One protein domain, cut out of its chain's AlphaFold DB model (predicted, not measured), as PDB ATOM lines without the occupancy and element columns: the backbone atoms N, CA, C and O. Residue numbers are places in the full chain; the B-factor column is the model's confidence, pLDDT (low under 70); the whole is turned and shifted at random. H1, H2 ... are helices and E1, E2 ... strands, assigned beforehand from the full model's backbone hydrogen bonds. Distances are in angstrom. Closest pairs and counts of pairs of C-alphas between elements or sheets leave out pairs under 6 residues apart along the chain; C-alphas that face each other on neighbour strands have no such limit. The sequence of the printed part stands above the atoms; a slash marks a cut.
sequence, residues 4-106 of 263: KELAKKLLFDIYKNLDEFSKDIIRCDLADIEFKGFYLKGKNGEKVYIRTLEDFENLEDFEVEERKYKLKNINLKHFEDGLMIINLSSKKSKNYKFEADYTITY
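Overview. This is residues 4 to 106 of the 263 residues of an uncharacterized protein of Methanocaldococcus villosus KIN24-T80 (UniProt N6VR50). A twisted wall of four strands, E1, E5, E4 and E6, has the long helix H1 laid slantwise over one face, while the other face is bare. The small hairpin E2 and E3 extends the wall past the end of E1, and the short helices H2 and H3 lie near opposite ends of H1. The printed part has 103 residues with three named helices and six named strands, in the order H1 H2 E1 E2 E3 H3 E4 E5 E6, and its class is mixed, helices and strands. The four-stranded sheet, order E1 E5 E4 E6, is mixed. The whole is compact, with a radius of gyration of the C-alphas of 13.6 A and spans of 41 by 28 by 18 A.

Arrangement. In the large sheet, E5, residues 83 to 92, and E4, residues 67 to 75, are inner strands and form a hairpin, antiparallel at 156 degrees, with N 87 and O 73 at 2.8 A. E1, residues 32 to 36, is an edge strand parallel to E5, with N 86 and O 34 at 2.8 A. E6, residues 97 to 105, is the other edge strand, parallel to E4, with N 105 and O 74 at 2.8 A. H1, residues 4 to 17, is on one face of this sheet, in two layers, a helix layer and a sheet layer, at a height over the sheet of 9.4 A. It lies over E4, slantwise to the strands at 46 degrees on the local plane. The closest C-alphas of H1 and E6, those of Asn 17 and Ala 100, are 6.3 A apart. H2, residues 20 to 27, only grazes the sheet with residues 22 to 26. H2 is close to H1 but not clearly touching, the closest C-alphas, Tyr 15 and Lys 23, being 6.7 A apart. H3, residues 53 to 57, only grazes the sheet with residues 53 to 54. E1 runs on into E2, residues 39 to 41, across a break of 2 residues, at 44 degrees. E2 and E3, residues 47 to 49, form an antiparallel hairpin, with N 40 and O 48 at 2.8 A. In H1, H2 and H3 every O i to N i+4 pair is within hydrogen-bond range.

Along the chain. E5 is 29.6 A from first to last C-alpha, E6 24.3 A, E4 23.3 A and H1 20.0 A. H1 begins at C-alpha 4 (29.037, -11.421, 20.033), E5 at C-alpha 83 (37.498, -4.591, 41.933), and E6 ends at C-alpha 105 (41.081, -15.712, 46.279).

Size, cuts and confidence. The two C-alphas farthest apart, those of Asn 44 and Glu 80, are 40.9 A apart. The printed part has no cut, and no link is long. The mean pLDDT of the printed part is 90.8, and residue 80 is under 70.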
ATOM      1  N   LYS A   4      29.990 -11.893  19.012       94.50
ATOM      2  CA  LYS A   4      29.037 -11.421  20.033       94.50
ATOM      3  C   LYS A   4      28.241 -12.564  20.657       94.50
ATOM      4  O   LYS A   4      28.026 -12.586  21.867       94.50
ATOM      5  N   GLU A   5      27.838 -13.536  19.843       94.25
ATOM      6  CA  GLU A   5      27.104 -14.721  20.295       94.25
ATOM      7  C   GLU A   5      27.951 -15.568  21.258       94.25
ATOM      8  O   GLU A   5      27.486 -15.932  22.340       94.25
ATOM      9  N   LEU A   6      29.216 -15.827  20.904       93.81
ATOM     10  CA  LEU A   6      30.137 -16.581  21.753       93.81
ATOM     11  C   LEU A   6      30.470 -15.828  23.046       93.81
ATOM     12  O   LEU A   6      30.465 -16.437  24.113       93.81
ATOM     13  N   ALA A   7      30.739 -14.521  22.971       94.44
ATOM     14  CA  ALA A   7      31.025 -13.711  24.152       94.44
ATOM     15  C   ALA A   7      29.840 -13.683  25.122       94.44
ATOM     16  O   ALA A   7      30.019 -13.952  26.307       94.44
ATOM     17  N   LYS A   8      28.620 -13.463  24.614       95.31
ATOM     18  CA  LYS A   8      27.394 -13.505  25.420       95.31
ATOM     19  C   LYS A   8      27.225 -14.866  26.091       95.31
ATOM     20  O   LYS A   8      26.966 -14.935  27.288       95.31
ATOM     21  N   LYS A   9      27.415 -15.953  25.339       95.31
ATOM     22  CA  LYS A   9      27.342 -17.318  25.876       95.31
ATOM     23  C   LYS A   9      28.370 -17.558  26.985       95.31
ATOM     24  O   LYS A   9      28.023 -18.128  28.012       95.31
ATOM     25  N   LEU A  10      29.603 -17.082  26.802       95.31
ATOM     26  CA  LEU A  10      30.659 -17.169  27.809       95.31
ATOM     27  C   LEU A  10      30.332 -16.378  29.071       95.31
ATOM     28  O   LEU A  10      30.503 -16.916  30.157       95.31
ATOM     29  N   LEU A  11      29.840 -15.144  28.945       95.81
ATOM     30  CA  LEU A  11      29.428 -14.328  30.091       95.81
ATOM     31  C   LEU A  11      28.323 -15.023  30.903       95.81
ATOM     32  O   LEU A  11      28.419 -15.100  32.126       95.81
ATOM     33  N   PHE A  12      27.328 -15.610  30.229       96.12
ATOM     34  CA  PHE A  12      26.296 -16.411  30.895       96.12
ATOM     35  C   PHE A  12      26.859 -17.650  31.586       96.12
ATOM     36  O   PHE A  12      26.484 -17.934  32.723       96.12
ATOM     37  N   ASP A  13      27.746 -18.391  30.921       96.75
ATOM     38  CA  ASP A  13      28.357 -19.581  31.508       96.75
ATOM     39  C   ASP A  13      29.257 -19.225  32.700       96.75
ATOM     40  O   ASP A  13      29.239 -19.947  33.693       96.75
ATOM     41  N   ILE A  14      29.978 -18.098  32.663       96.38
ATOM     42  CA  ILE A  14      30.711 -17.573  33.824       96.38
ATOM     43  C   ILE A  14      29.726 -17.322  34.963       96.38
ATOM     44  O   ILE A  14      29.802 -18.007  35.978       96.38
ATOM     45  N   TYR A  15      28.763 -16.418  34.767       95.12
ATOM     46  CA  TYR A  15      27.834 -15.994  35.815       95.12
ATOM     47  C   TYR A  15      27.052 -17.164  36.427       95.12
ATOM     48  O   TYR A  15      26.924 -17.266  37.645       95.12
ATOM     49  N   LYS A  16      26.577 -18.106  35.603       96.19
ATOM     50  CA  LYS A  16      25.828 -19.282  36.071       96.19
ATOM     51  C   LYS A  16      26.648 -20.183  36.999       96.19
ATOM     52  O   LYS A  16      26.069 -20.792  37.896       96.19
ATOM     53  N   ASN A  17      27.957 -20.285  36.771       95.25
ATOM     54  CA  ASN A  17      28.846 -21.170  37.527       95.25
ATOM     55  C   ASN A  17      29.572 -20.475  38.696       95.25
ATOM     56  O   ASN A  17      30.293 -21.145  39.436       95.25
ATOM     57  N   LEU A  18      29.395 -19.162  38.879       92.50
ATOM     58  CA  LEU A  18      29.872 -18.458  40.071       92.50
ATOM     59  C   LEU A  18      29.138 -18.936  41.337       92.50
ATOM     60  O   LEU A  18      27.983 -19.374  41.280       92.50
ATOM     61  N   ASP A  19      29.813 -18.837  42.478       83.69
ATOM     62  CA  ASP A  19      29.199 -18.956  43.798       83.69
ATOM     63  C   ASP A  19      28.231 -17.784  44.052       83.69
ATOM     64  O   ASP A  19      28.265 -16.775  43.343       83.69
ATOM     65  N   GLU A  20      27.327 -17.920  45.026       77.88
ATOM     66  CA  GLU A  20      26.309 -16.885  45.269       77.88
ATOM     67  C   GLU A  20      26.909 -15.558  45.736       77.88
ATOM     68  O   GLU A  20      26.438 -14.519  45.291       77.88
ATOM     69  N   PHE A  21      27.998 -15.565  46.509       76.00
ATOM     70  CA  PHE A  21      28.634 -14.322  46.945       76.00
ATOM     71  C   PHE A  21      29.219 -13.543  45.757       76.00
ATOM     72  O   PHE A  21      28.926 -12.363  45.580       76.00
ATOM     73  N   SER A  22      29.958 -14.214  44.870       83.19
ATOM     74  CA  SER A  22      30.459 -13.604  43.630       83.19
ATOM     75  C   SER A  22      29.334 -13.117  42.704       83.19
ATOM     76  O   SER A  22      29.507 -12.133  41.985       83.19
ATOM     77  N   LYS A  23      28.175 -13.792  42.688       89.00
ATOM     78  CA  LYS A  23      26.999 -13.322  41.937       89.00
ATOM     79  C   LYS A  23      26.385 -12.085  42.569       89.00
ATOM     80  O   LYS A  23      25.987 -11.195  41.827       89.00
ATOM     81  N   ASP A  24      26.300 -12.032  43.891       75.88
ATOM     82  CA  ASP A  24      25.735 -10.895  44.611       75.88
ATOM     83  C   ASP A  24      26.597  -9.643  44.437       75.88
ATOM     84  O   ASP A  24      26.043  -8.575  44.194       75.88
ATOM     85  N   ILE A  25      27.930  -9.784  44.405       80.75
ATOM     86  CA  ILE A  25      28.847  -8.697  44.017       80.75
ATOM     87  C   ILE A  25      28.445  -8.087  42.668       80.75
ATOM     88  O   ILE A  25      28.347  -6.870  42.550       80.75
ATOM     89  N   ILE A  26      28.162  -8.927  41.667       86.56
ATOM     90  CA  ILE A  26      27.765  -8.477  40.324       86.56
ATOM     91  C   ILE A  26      26.338  -7.904  40.317       86.56
ATOM     92  O   ILE A  26      26.086  -6.884  39.686       86.56
ATOM     93  N   ARG A  27      25.377  -8.561  40.983       83.62
ATOM     94  CA  ARG A  27      23.957  -8.147  41.002       83.62
ATOM     95  C   ARG A  27      23.755  -6.798  41.680       83.62
ATOM     96  O   ARG A  27      22.897  -6.033  41.251       83.62
ATOM     97  N   CYS A  28      24.499  -6.563  42.754       75.38
ATOM     98  CA  CYS A  28      24.409  -5.364  43.573       75.38
ATOM     99  C   CYS A  28      25.398  -4.277  43.137       75.38
ATOM    100  O   CYS A  28      25.485  -3.264  43.822       75.38
ATOM    101  N   ASP A  29      26.123  -4.489  42.031       82.25
ATOM    102  CA  ASP A  29      27.092  -3.539  41.473       82.25
ATOM    103  C   ASP A  29      28.136  -3.077  42.509       82.25
ATOM    104  O   ASP A  29      28.422  -1.895  42.673       82.25
ATOM    105  N   LEU A  30      28.663  -4.034  43.285       70.62
ATOM    106  CA  LEU A  30      29.576  -3.755  44.401       70.62
ATOM    107  C   LEU A  30      31.040  -3.617  43.967       70.62
ATOM    108  O   LEU A  30      31.872  -3.204  44.772       70.62
ATOM    109  N   ALA A  31      31.375  -4.025  42.742       86.94
ATOM    110  CA  ALA A  31      32.728  -3.948  42.208       86.94
ATOM    111  C   ALA A  31      32.739  -3.977  40.675       86.94
ATOM    112  O   ALA A  31      31.984  -4.725  40.048       86.94
ATOM    113  N   ASP A  32      33.696  -3.261  40.092       92.06
ATOM    114  CA  ASP A  32      34.073  -3.370  38.691       92.06
ATOM    115  C   ASP A  32      34.575  -4.784  38.375       92.06
ATOM    116  O   ASP A  32      35.307  -5.414  39.149       92.06
ATOM    117  N   ILE A  33      34.209  -5.288  37.193       94.69
ATOM    118  CA  ILE A  33      34.579  -6.633  36.742       94.69
ATOM    119  C   ILE A  33      35.690  -6.561  35.695       94.69
ATOM    120  O   ILE A  33      35.465  -6.146  34.556       94.69
ATOM    121  N   GLU A  34      36.871  -7.067  36.052       97.19
ATOM    122  CA  GLU A  34      37.982  -7.255  35.117       97.19
ATOM    123  C   GLU A  34      38.117  -8.728  34.709       97.19
ATOM    124  O   GLU A  34      38.293  -9.627  35.531       97.19
ATOM    125  N   PHE A  35      38.127  -9.001  33.410       97.31
ATOM    126  CA  PHE A  35      38.377 -10.323  32.857       97.31
ATOM    127  C   PHE A  35      39.838 -10.484  32.425       97.31
ATOM    128  O   PHE A  35      40.337  -9.811  31.522       97.31
ATOM    129  N   LYS A  36      40.521 -11.485  32.986       96.62
ATOM    130  CA  LYS A  36      41.872 -11.885  32.563       96.62
ATOM    131  C   LYS A  36      41.827 -13.183  31.781       96.62
ATOM    132  O   LYS A  36      41.290 -14.187  32.229       96.62
ATOM    133  N   GLY A  37      42.422 -13.185  30.591       93.69
ATOM    134  CA  GLY A  37      42.458 -14.372  29.729       93.69
ATOM    135  C   GLY A  37      41.150 -14.659  28.982       93.69
ATOM    136  O   GLY A  37      41.079 -15.668  28.273       93.69
ATOM    137  N   PHE A  38      40.155 -13.770  29.073       95.94
ATOM    138  CA  PHE A  38      39.012 -13.761  28.168       95.94
ATOM    139  C   PHE A  38      39.451 -13.185  26.822       95.94
ATOM    140  O   PHE A  38      39.707 -11.993  26.669       95.94
ATOM    141  N   TYR A  39      39.580 -14.061  25.830       94.94
ATOM    142  CA  TYR A  39      39.778 -13.638  24.453       94.94
ATOM    143  C   TYR A  39      39.011 -14.530  23.490       94.94
ATOM    144  O   TYR A  39      38.879 -15.739  23.706       94.94
ATOM    145  N   LEU A  40      38.590 -13.927  22.387       94.44
ATOM    146  CA  LEU A  40      38.063 -14.598  21.215       94.44
ATOM    147  C   LEU A  40      39.166 -14.680  20.161       94.44
ATOM    148  O   LEU A  40      39.979 -13.765  20.022       94.44
ATOM    149  N   LYS A  41      39.212 -15.789  19.424       92.75
ATOM    150  CA  LYS A  41      40.129 -15.953  18.296       92.75
ATOM    151  C   LYS A  41      39.311 -16.099  17.024       92.75
ATOM    152  O   LYS A  41      38.505 -17.022  16.945       92.75
ATOM    153  N   GLY A  42      39.505 -15.204  16.068       92.00
ATOM    154  CA  GLY A  42      38.854 -15.280  14.772       92.00
ATOM    155  C   GLY A  42      39.484 -16.328  13.870       92.00
ATOM    156  O   GLY A  42      40.643 -16.719  14.051       92.00
ATOM    157  N   LYS A  43      38.724 -16.786  12.876       88.56
ATOM    158  CA  LYS A  43      39.204 -17.785  11.906       88.56
ATOM    159  C   LYS A  43      40.370 -17.279  11.053       88.56
ATOM    160  O   LYS A  43      41.191 -18.082  10.618       88.56
ATOM    161  N   ASN A  44      40.475 -15.963  10.884       85.56
ATOM    162  CA  ASN A  44      41.540 -15.308  10.122       85.56
ATOM    163  C   ASN A  44      42.795 -15.021  10.965       85.56
ATOM    164  O   ASN A  44      43.735 -14.391  10.493       85.56
ATOM    165  N   GLY A  45      42.829 -15.491  12.217       81.06
ATOM    166  CA  GLY A  45      43.965 -15.323  13.120       81.06
ATOM    167  C   GLY A  45      43.874 -14.105  14.041       81.06
ATOM    168  O   GLY A  45      44.708 -14.004  14.943       81.06
ATOM    169  N   GLU A  46      42.861 -13.243  13.884       86.12
ATOM    170  CA  GLU A  46      42.620 -12.133  14.810       86.12
ATOM    171  C   GLU A  46      42.376 -12.631  16.242       86.12
ATOM    172  O   GLU A  46      41.851 -13.725  16.479       86.12
ATOM    173  N   LYS A  47      42.788 -11.831  17.224       91.75
ATOM    174  CA  LYS A  47      42.626 -12.146  18.640       91.75
ATOM    175  C   LYS A  47      42.143 -10.903  19.367       91.75
ATOM    176  O   LYS A  47      42.889  -9.937  19.476       91.75
ATOM    177  N   VAL A  48      40.922 -10.961  19.882       93.81
ATOM    178  CA  VAL A  48      40.284  -9.848  20.593       93.81
ATOM    179  C   VAL A  48      40.145 -10.225  22.056       93.81
ATOM    180  O   VAL A  48      39.654 -11.310  22.369       93.81
ATOM    181  N   TYR A  49      40.620  -9.359  22.940       94.62
ATOM    182  CA  TYR A  49      40.500  -9.530  24.383       94.62
ATOM    183  C   TYR A  49      39.305  -8.737  24.888       94.62
ATOM    184  O   TYR A  49      39.097  -7.617  24.444       94.62
ATOM    185  N   ILE A  50      38.569  -9.326  25.821       95.50
ATOM    186  CA  ILE A  50      37.481  -8.666  26.539       95.50
ATOM    187  C   ILE A  50      37.987  -8.533  27.966       95.50
ATOM    188  O   ILE A  50      38.201  -9.551  28.618       95.50
ATOM    189  N   ARG A  51      38.298  -7.318  28.411       95.12
ATOM    190  CA  ARG A  51      38.830  -7.044  29.751       95.12
ATOM    191  C   ARG A  51      37.764  -6.479  30.670       95.12
ATOM    192  O   ARG A  51      37.841  -6.736  31.858       95.12
ATOM    193  N   THR A  52      36.767  -5.790  30.135       94.00
ATOM    194  CA  THR A  52      35.638  -5.232  30.893       94.00
ATOM    195  C   THR A  52      34.309  -5.598  30.228       94.00
ATOM    196  O   THR A  52      34.283  -6.205  29.152       94.00
ATOM    197  N   LEU A  53      33.186  -5.250  30.860       89.56
ATOM    198  CA  LEU A  53      31.869  -5.358  30.222       89.56
ATOM    199  C   LEU A  53      31.709  -4.350  29.068       89.56
ATOM    200  O   LEU A  53      31.129  -4.701  28.045       89.56
ATOM    201  N   GLU A  54      32.313  -3.163  29.167       90.88
ATOM    202  CA  GLU A  54      32.332  -2.166  28.084       90.88
ATOM    203  C   GLU A  54      33.040  -2.685  26.820       90.88
ATOM    204  O   GLU A  54      32.594  -2.432  25.698       90.88
ATOM    205  N   ASP A  55      34.112  -3.475  26.970       91.25
ATOM    206  CA  ASP A  55      34.780  -4.121  25.830       91.25
ATOM    207  C   ASP A  55      33.837  -5.079  25.080       91.25
ATOM    208  O   ASP A  55      33.950  -5.250  23.865       91.25
ATOM    209  N   PHE A  56      32.905  -5.724  25.790       90.62
ATOM    210  CA  PHE A  56      31.896  -6.577  25.167       90.62
ATOM    211  C   PHE A  56      30.844  -5.757  24.411       90.62
ATOM    212  O   PHE A  56      30.448  -6.153  23.313       90.62
ATOM    213  N   GLU A  57      30.409  -4.620  24.955       89.19
ATOM    214  CA  GLU A  57      29.449  -3.735  24.281       89.19
ATOM    215  C   GLU A  57      30.003  -3.209  22.950       89.19
ATOM    216  O   GLU A  57      29.297  -3.198  21.935       89.19
ATOM    217  N   ASN A  58      31.299  -2.888  22.936       91.94
ATOM    218  CA  ASN A  58      32.027  -2.383  21.773       91.94
ATOM    219  C   ASN A  58      32.605  -3.480  20.858       91.94
ATOM    220  O   ASN A  58      33.244  -3.173  19.852       91.94
ATOM    221  N   LEU A  59      32.389  -4.763  21.169       92.38
ATOM    222  CA  LEU A  59      32.935  -5.878  20.395       92.38
ATOM    223  C   LEU A  59      32.381  -5.879  18.962       92.38
ATOM    224  O   LEU A  59      31.176  -5.994  18.755       92.38
ATOM    225  N   GLU A  60      33.245  -5.833  17.952       91.31
ATOM    226  CA  GLU A  60      32.828  -6.056  16.563       91.31
ATOM    227  C   GLU A  60      32.426  -7.517  16.328       91.31
ATOM    228  O   GLU A  60      32.966  -8.441  16.939       91.31
ATOM    229  N   ASP A  61      31.469  -7.754  15.427       92.12
ATOM    230  CA  ASP A  61      30.973  -9.106  15.183       92.12
ATOM    231  C   ASP A  61      31.685  -9.791  14.006       92.12
ATOM    232  O   ASP A  61      31.534  -9.407  12.847       92.12
ATOM    233  N   PHE A  62      32.437 -10.855  14.295       93.38
ATOM    234  CA  PHE A  62      33.233 -11.612  13.320       93.38
ATOM    235  C   PHE A  62      33.114 -13.127  13.533       93.38
ATOM    236  O   PHE A  62      32.479 -13.602  14.478       93.38
ATOM    237  N   GLU A  63      33.675 -13.923  12.618       93.75
ATOM    238  CA  GLU A  63      33.659 -15.383  12.749       93.75
ATOM    239  C   GLU A  63      34.774 -15.893  13.660       93.75
ATOM    240  O   GLU A  63      35.961 -15.766  13.359       93.75
ATOM    241  N   VAL A  64      34.381 -16.570  14.737       94.00
ATOM    242  CA  VAL A  64      35.301 -17.092  15.752       94.00
ATOM    243  C   VAL A  64      35.561 -18.590  15.610       94.00
ATOM    244  O   VAL A  64      34.719 -19.361  15.139       94.00
ATOM    245  N   GLU A  65      36.747 -19.011  16.044       93.06
ATOM    246  CA  GLU A  65      37.082 -20.411  16.278       93.06
ATOM    247  C   GLU A  65      36.333 -20.951  17.504       93.06
ATOM    248  O   GLU A  65      36.247 -20.302  18.550       93.06
ATOM    249  N   GLU A  66      35.879 -22.200  17.413       91.00
ATOM    250  CA  GLU A  66      35.359 -22.943  18.559       91.00
ATOM    251  C   GLU A  66      36.496 -23.256  19.547       91.00
ATOM    252  O   GLU A  66      37.581 -23.739  19.191       91.00
ATOM    253  N   ARG A  67      36.265 -22.982  20.832       93.44
ATOM    254  CA  ARG A  67      37.265 -23.162  21.889       93.44
ATOM    255  C   ARG A  67      36.633 -23.745  23.139       93.44
ATOM    256  O   ARG A  67      35.439 -23.614  23.388       93.44
ATOM    257  N   LYS A  68      37.475 -24.392  23.934       96.06
ATOM    258  CA  LYS A  68      37.143 -24.815  25.285       96.06
ATOM    259  C   LYS A  68      37.685 -23.778  26.258       96.06
ATOM    260  O   LYS A  68      38.900 -23.565  26.279       96.06
ATOM    261  N   TYR A  69      36.804 -23.175  27.042       96.94
ATOM    262  CA  TYR A  69      37.133 -22.199  28.073       96.94
ATOM    263  C   TYR A  69      37.075 -22.865  29.449       96.94
ATOM    264  O   TYR A  69      36.234 -23.730  29.687       96.94
ATOM    265  N   LYS A  70      37.997 -22.492  30.335       97.50
ATOM    266  CA  LYS A  70      38.014 -22.913  31.738       97.50
ATOM    267  C   LYS A  70      38.079 -21.677  32.627       97.50
ATOM    268  O   LYS A  70      39.025 -20.893  32.484       97.50
ATOM    269  N   LEU A  71      37.121 -21.551  33.540       97.25
ATOM    270  CA  LEU A  71      37.199 -20.641  34.676       97.25
ATOM    271  C   LEU A  71      38.246 -21.170  35.653       97.25
ATOM    272  O   LEU A  71      38.190 -22.331  36.049       97.25
ATOM    273  N   LYS A  72      39.258 -20.351  35.947       96.75
ATOM    274  CA  LYS A  72      40.414 -20.749  36.758       96.75
ATOM    275  C   LYS A  72      40.330 -20.218  38.176       96.75
ATOM    276  O   LYS A  72      40.610 -20.957  39.113       96.75
ATOM    277  N   ASN A  73      40.031 -18.933  38.314       95.94
ATOM    278  CA  ASN A  73      40.085 -18.260  39.599       95.94
ATOM    279  C   ASN A  73      39.238 -16.985  39.588       95.94
ATOM    280  O   ASN A  73      39.262 -16.245  38.605       95.94
ATOM    281  N   ILE A  74      38.545 -16.731  40.692       95.06
ATOM    282  CA  ILE A  74      37.937 -15.440  41.010       95.06
ATOM    283  C   ILE A  74      38.821 -14.776  42.056       95.06
ATOM    284  O   ILE A  74      39.036 -15.339  43.127       95.06
ATOM    285  N   ASN A  75      39.364 -13.607  41.744       93.38
ATOM    286  CA  ASN A  75      40.248 -12.883  42.639       93.38
ATOM    287  C   ASN A  75      39.532 -11.644  43.171       93.38
ATOM    288  O   ASN A  75      39.291 -10.691  42.434       93.38
ATOM    289  N   LEU A  76      39.226 -11.698  44.461       87.38
ATOM    290  CA  LEU A  76      38.577 -10.662  45.252       87.38
ATOM    291  C   LEU A  76      39.578  -9.925  46.146       87.38
ATOM    292  O   LEU A  76      39.172  -9.196  47.038       87.38
ATOM    293  N   LYS A  77      40.891 -10.091  45.943       85.62
ATOM    294  CA  LYS A  77      41.919  -9.441  46.771       85.62
ATOM    295  C   LYS A  77      41.793  -7.910  46.810       85.62
ATOM    296  O   LYS A  77      42.213  -7.316  47.791       85.62
ATOM    297  N   HIS A  78      41.236  -7.316  45.756       83.31
ATOM    298  CA  HIS A  78      41.022  -5.874  45.589       83.31
ATOM    299  C   HIS A  78      39.543  -5.487  45.701       83.31
ATOM    300  O   HIS A  78      39.134  -4.456  45.180       83.31
ATOM    301  N   PHE A  79      38.720  -6.317  46.346       79.25
ATOM    302  CA  PHE A  79      37.290  -6.041  46.462       79.25
ATOM    303  C   PHE A  79      37.008  -4.734  47.221       79.25
ATOM    304  O   PHE A  79      36.093  -4.012  46.850       79.25
ATOM    305  N   GLU A  80      37.834  -4.383  48.212       69.56
ATOM    306  CA  GLU A  80      37.751  -3.097  48.927       69.56
ATOM    307  C   GLU A  80      38.052  -1.890  48.030       69.56
ATOM    308  O   GLU A  80      37.479  -0.822  48.221       69.56
ATOM    309  N   ASP A  81      38.892  -2.076  47.009       78.25
ATOM    310  CA  ASP A  81      39.157  -1.069  45.977       78.25
ATOM    311  C   ASP A  81      38.029  -1.031  44.920       78.25
ATOM    312  O   ASP A  81      38.161  -0.362  43.895       78.25
ATOM    313  N   GLY A  82      36.945  -1.789  45.129       80.94
ATOM    314  CA  GLY A  82      35.834  -1.929  44.194       80.94
ATOM    315  C   GLY A  82      36.164  -2.790  42.979       80.94
ATOM    316  O   GLY A  82      35.608  -2.544  41.917       80.94
ATOM    317  N   LEU A  83      37.061  -3.783  43.082       90.88
ATOM    318  CA  LEU A  83      37.498  -4.591  41.933       90.88
ATOM    319  C   LEU A  83      37.388  -6.109  42.161       90.88
ATOM    320  O   LEU A  83      37.980  -6.679  43.082       90.88
ATOM    321  N   MET A  84      36.734  -6.795  41.222       93.44
ATOM    322  CA  MET A  84      36.688  -8.255  41.113       93.44
ATOM    323  C   MET A  84      37.335  -8.714  39.801       93.44
ATOM    324  O   MET A  84      36.944  -8.307  38.709       93.44
ATOM    325  N   ILE A  85      38.306  -9.630  39.888       96.69
ATOM    326  CA  ILE A  85      39.039 -10.125  38.713       96.69
ATOM    327  C   ILE A  85      38.662 -11.578  38.407       96.69
ATOM    328  O   ILE A  85      38.940 -12.494  39.184       96.69
ATOM    329  N   ILE A  86      38.109 -11.820  37.220       97.25
ATOM    330  CA  ILE A  86      37.712 -13.141  36.724       97.25
ATOM    331  C   ILE A  86      38.795 -13.693  35.792       97.25
ATOM    332  O   ILE A  86      38.997 -13.219  34.673       97.25
ATOM    333  N   ASN A  87      39.491 -14.743  36.230       97.44
ATOM    334  CA  ASN A  87      40.572 -15.369  35.473       97.44
ATOM    335  C   ASN A  87      40.069 -16.571  34.666       97.44
ATOM    336  O   ASN A  87      39.645 -17.598  35.208       97.44
ATOM    337  N   LEU A  88      40.215 -16.479  33.350       97.00
ATOM    338  CA  LEU A  88      39.869 -17.499  32.373       97.00
ATOM    339  C   LEU A  88      41.115 -18.066  31.689       97.00
ATOM    340  O   LEU A  88      42.197 -17.481  31.631       97.00
ATOM    341  N   SER A  89      40.940 -19.234  31.090       95.81
ATOM    342  CA  SER A  89      41.852 -19.750  30.076       95.81
ATOM    343  C   SER A  89      41.079 -20.404  28.951       95.81
ATOM    344  O   SER A  89      39.954 -20.854  29.153       95.81
ATOM    345  N   SER A  90      41.679 -20.494  27.765       94.19
ATOM    346  CA  SER A  90      41.049 -21.184  26.646       94.19
ATOM    347  C   SER A  90      42.043 -21.957  25.793       94.19
ATOM    348  O   SER A  90      43.192 -21.546  25.603       94.19
ATOM    349  N   LYS A  91      41.579 -23.078  25.240       93.94
ATOM    350  CA  LYS A  91      42.317 -23.899  24.275       93.94
ATOM    351  C   LYS A  91      41.446 -24.237  23.071       93.94
ATOM    352  O   LYS A  91      40.221 -24.277  23.177       93.94
ATOM    353  N   LYS A  92      42.082 -24.489  21.924       91.75
ATOM    354  CA  LYS A  92      41.380 -24.901  20.699       91.75
ATOM    355  C   LYS A  92      40.557 -26.166  20.967       91.75
ATOM    356  O   LYS A  92      41.019 -27.069  21.664       91.75
ATOM    357  N   SER A  93      39.342 -26.217  20.431       92.06
ATOM    358  CA  SER A  93      38.429 -27.353  20.563       92.06
ATOM    359  C   SER A  93      37.672 -27.557  19.255       92.06
ATOM    360  O   SER A  93      37.619 -26.656  18.425       92.06
ATOM    361  N   LYS A  94      37.100 -28.747  19.053       89.75
ATOM    362  CA  LYS A  94      36.212 -28.996  17.907       89.75
ATOM    363  C   LYS A  94      34.881 -28.254  18.057       89.75
ATOM    364  O   LYS A  94      34.384 -27.717  17.082       89.75
ATOM    365  N   ASN A  95      34.371 -28.198  19.289       91.94
ATOM    366  CA  ASN A  95      33.127 -27.528  19.668       91.94
ATOM    367  C   ASN A  95      33.356 -26.693  20.934       91.94
ATOM    368  O   ASN A  95      34.223 -27.039  21.752       91.94
ATOM    369  N   TYR A  96      32.530 -25.669  21.130       94.06
ATOM    370  CA  TYR A  96      32.424 -24.916  22.368       94.06
ATOM    371  C   TYR A  96      32.247 -25.829  23.584       94.06
ATOM    372  O   TYR A  96      31.400 -26.726  23.588       94.06
ATOM    373  N   LYS A  97      33.038 -25.575  24.627       94.81
ATOM    374  CA  LYS A  97      32.897 -26.198  25.948       94.81
ATOM    375  C   LYS A  97      33.290 -25.194  27.025       94.81
ATOM    376  O   LYS A  97      34.263 -24.463  26.838       94.81
ATOM    377  N   PHE A  98      32.598 -25.233  28.153       96.75
ATOM    378  CA  PHE A  98      32.925 -24.449  29.337       96.75
ATOM    379  C   PHE A  98      33.162 -25.384  30.525       96.75
ATOM    380  O   PHE A  98      32.426 -26.352  30.701       96.75
ATOM    381  N   GLU A  99      34.207 -25.121  31.303       95.94
ATOM    382  CA  GLU A  99      34.507 -25.835  32.545       95.94
ATOM    383  C   GLU A  99      34.654 -24.846  33.696       95.94
ATOM    384  O   GLU A  99      35.411 -23.880  33.591       95.94
ATOM    385  N   ALA A 100      33.971 -25.135  34.799       92.38
ATOM    386  CA  ALA A 100      34.018 -24.356  36.025       92.38
ATOM    387  C   ALA A 100      34.529 -25.230  37.171       92.38
ATOM    388  O   ALA A 100      33.769 -25.877  37.877       92.38
ATOM    389  N   ASP A 101      35.846 -25.264  37.301       89.25
ATOM    390  CA  ASP A 101      36.562 -25.890  38.407       89.25
ATOM    391  C   ASP A 101      37.655 -24.891  38.785       89.25
ATOM    392  O   ASP A 101      38.724 -24.846  38.159       89.25
ATOM    393  N   TYR A 102      37.272 -23.972  39.673       92.50
ATOM    394  CA  TYR A 102      37.977 -22.731  39.967       92.50
ATOM    395  C   TYR A 102      38.151 -22.543  41.471       92.50
ATOM    396  O   TYR A 102      37.440 -23.132  42.280       92.50
ATOM    397  N   THR A 103      39.101 -21.689  41.839       90.25
ATOM    398  CA  THR A 103      39.313 -21.255  43.223       90.25
ATOM    399  C   THR A 103      38.888 -19.805  43.411       90.25
ATOM    400  O   THR A 103      38.896 -19.025  42.459       90.25
ATOM    401  N   ILE A 104      38.563 -19.421  44.641       84.81
ATOM    402  CA  ILE A 104      38.315 -18.023  45.000       84.81
ATOM    403  C   ILE A 104      39.486 -17.546  45.858       84.81
ATOM    404  O   ILE A 104      39.853 -18.193  46.838       84.81
ATOM    405  N   THR A 105      40.097 -16.431  45.471       85.19
ATOM    406  CA  THR A 105      41.081 -15.712  46.279       85.19
ATOM    407  C   THR A 105      40.362 -14.569  46.968       85.19
ATOM    408  O   THR A 105      40.101 -13.544  46.349       85.19
ATOM    409  N   TYR A 106      40.023 -14.762  48.237       75.81
ATOM    410  CA  TYR A 106      39.467 -13.704  49.074       75.81
ATOM    411  C   TYR A 106      40.531 -12.646  49.405       75.81
ATOM    412  O   TYR A 106      41.731 -12.942  49.309       75.81
TER     413      TYR A 106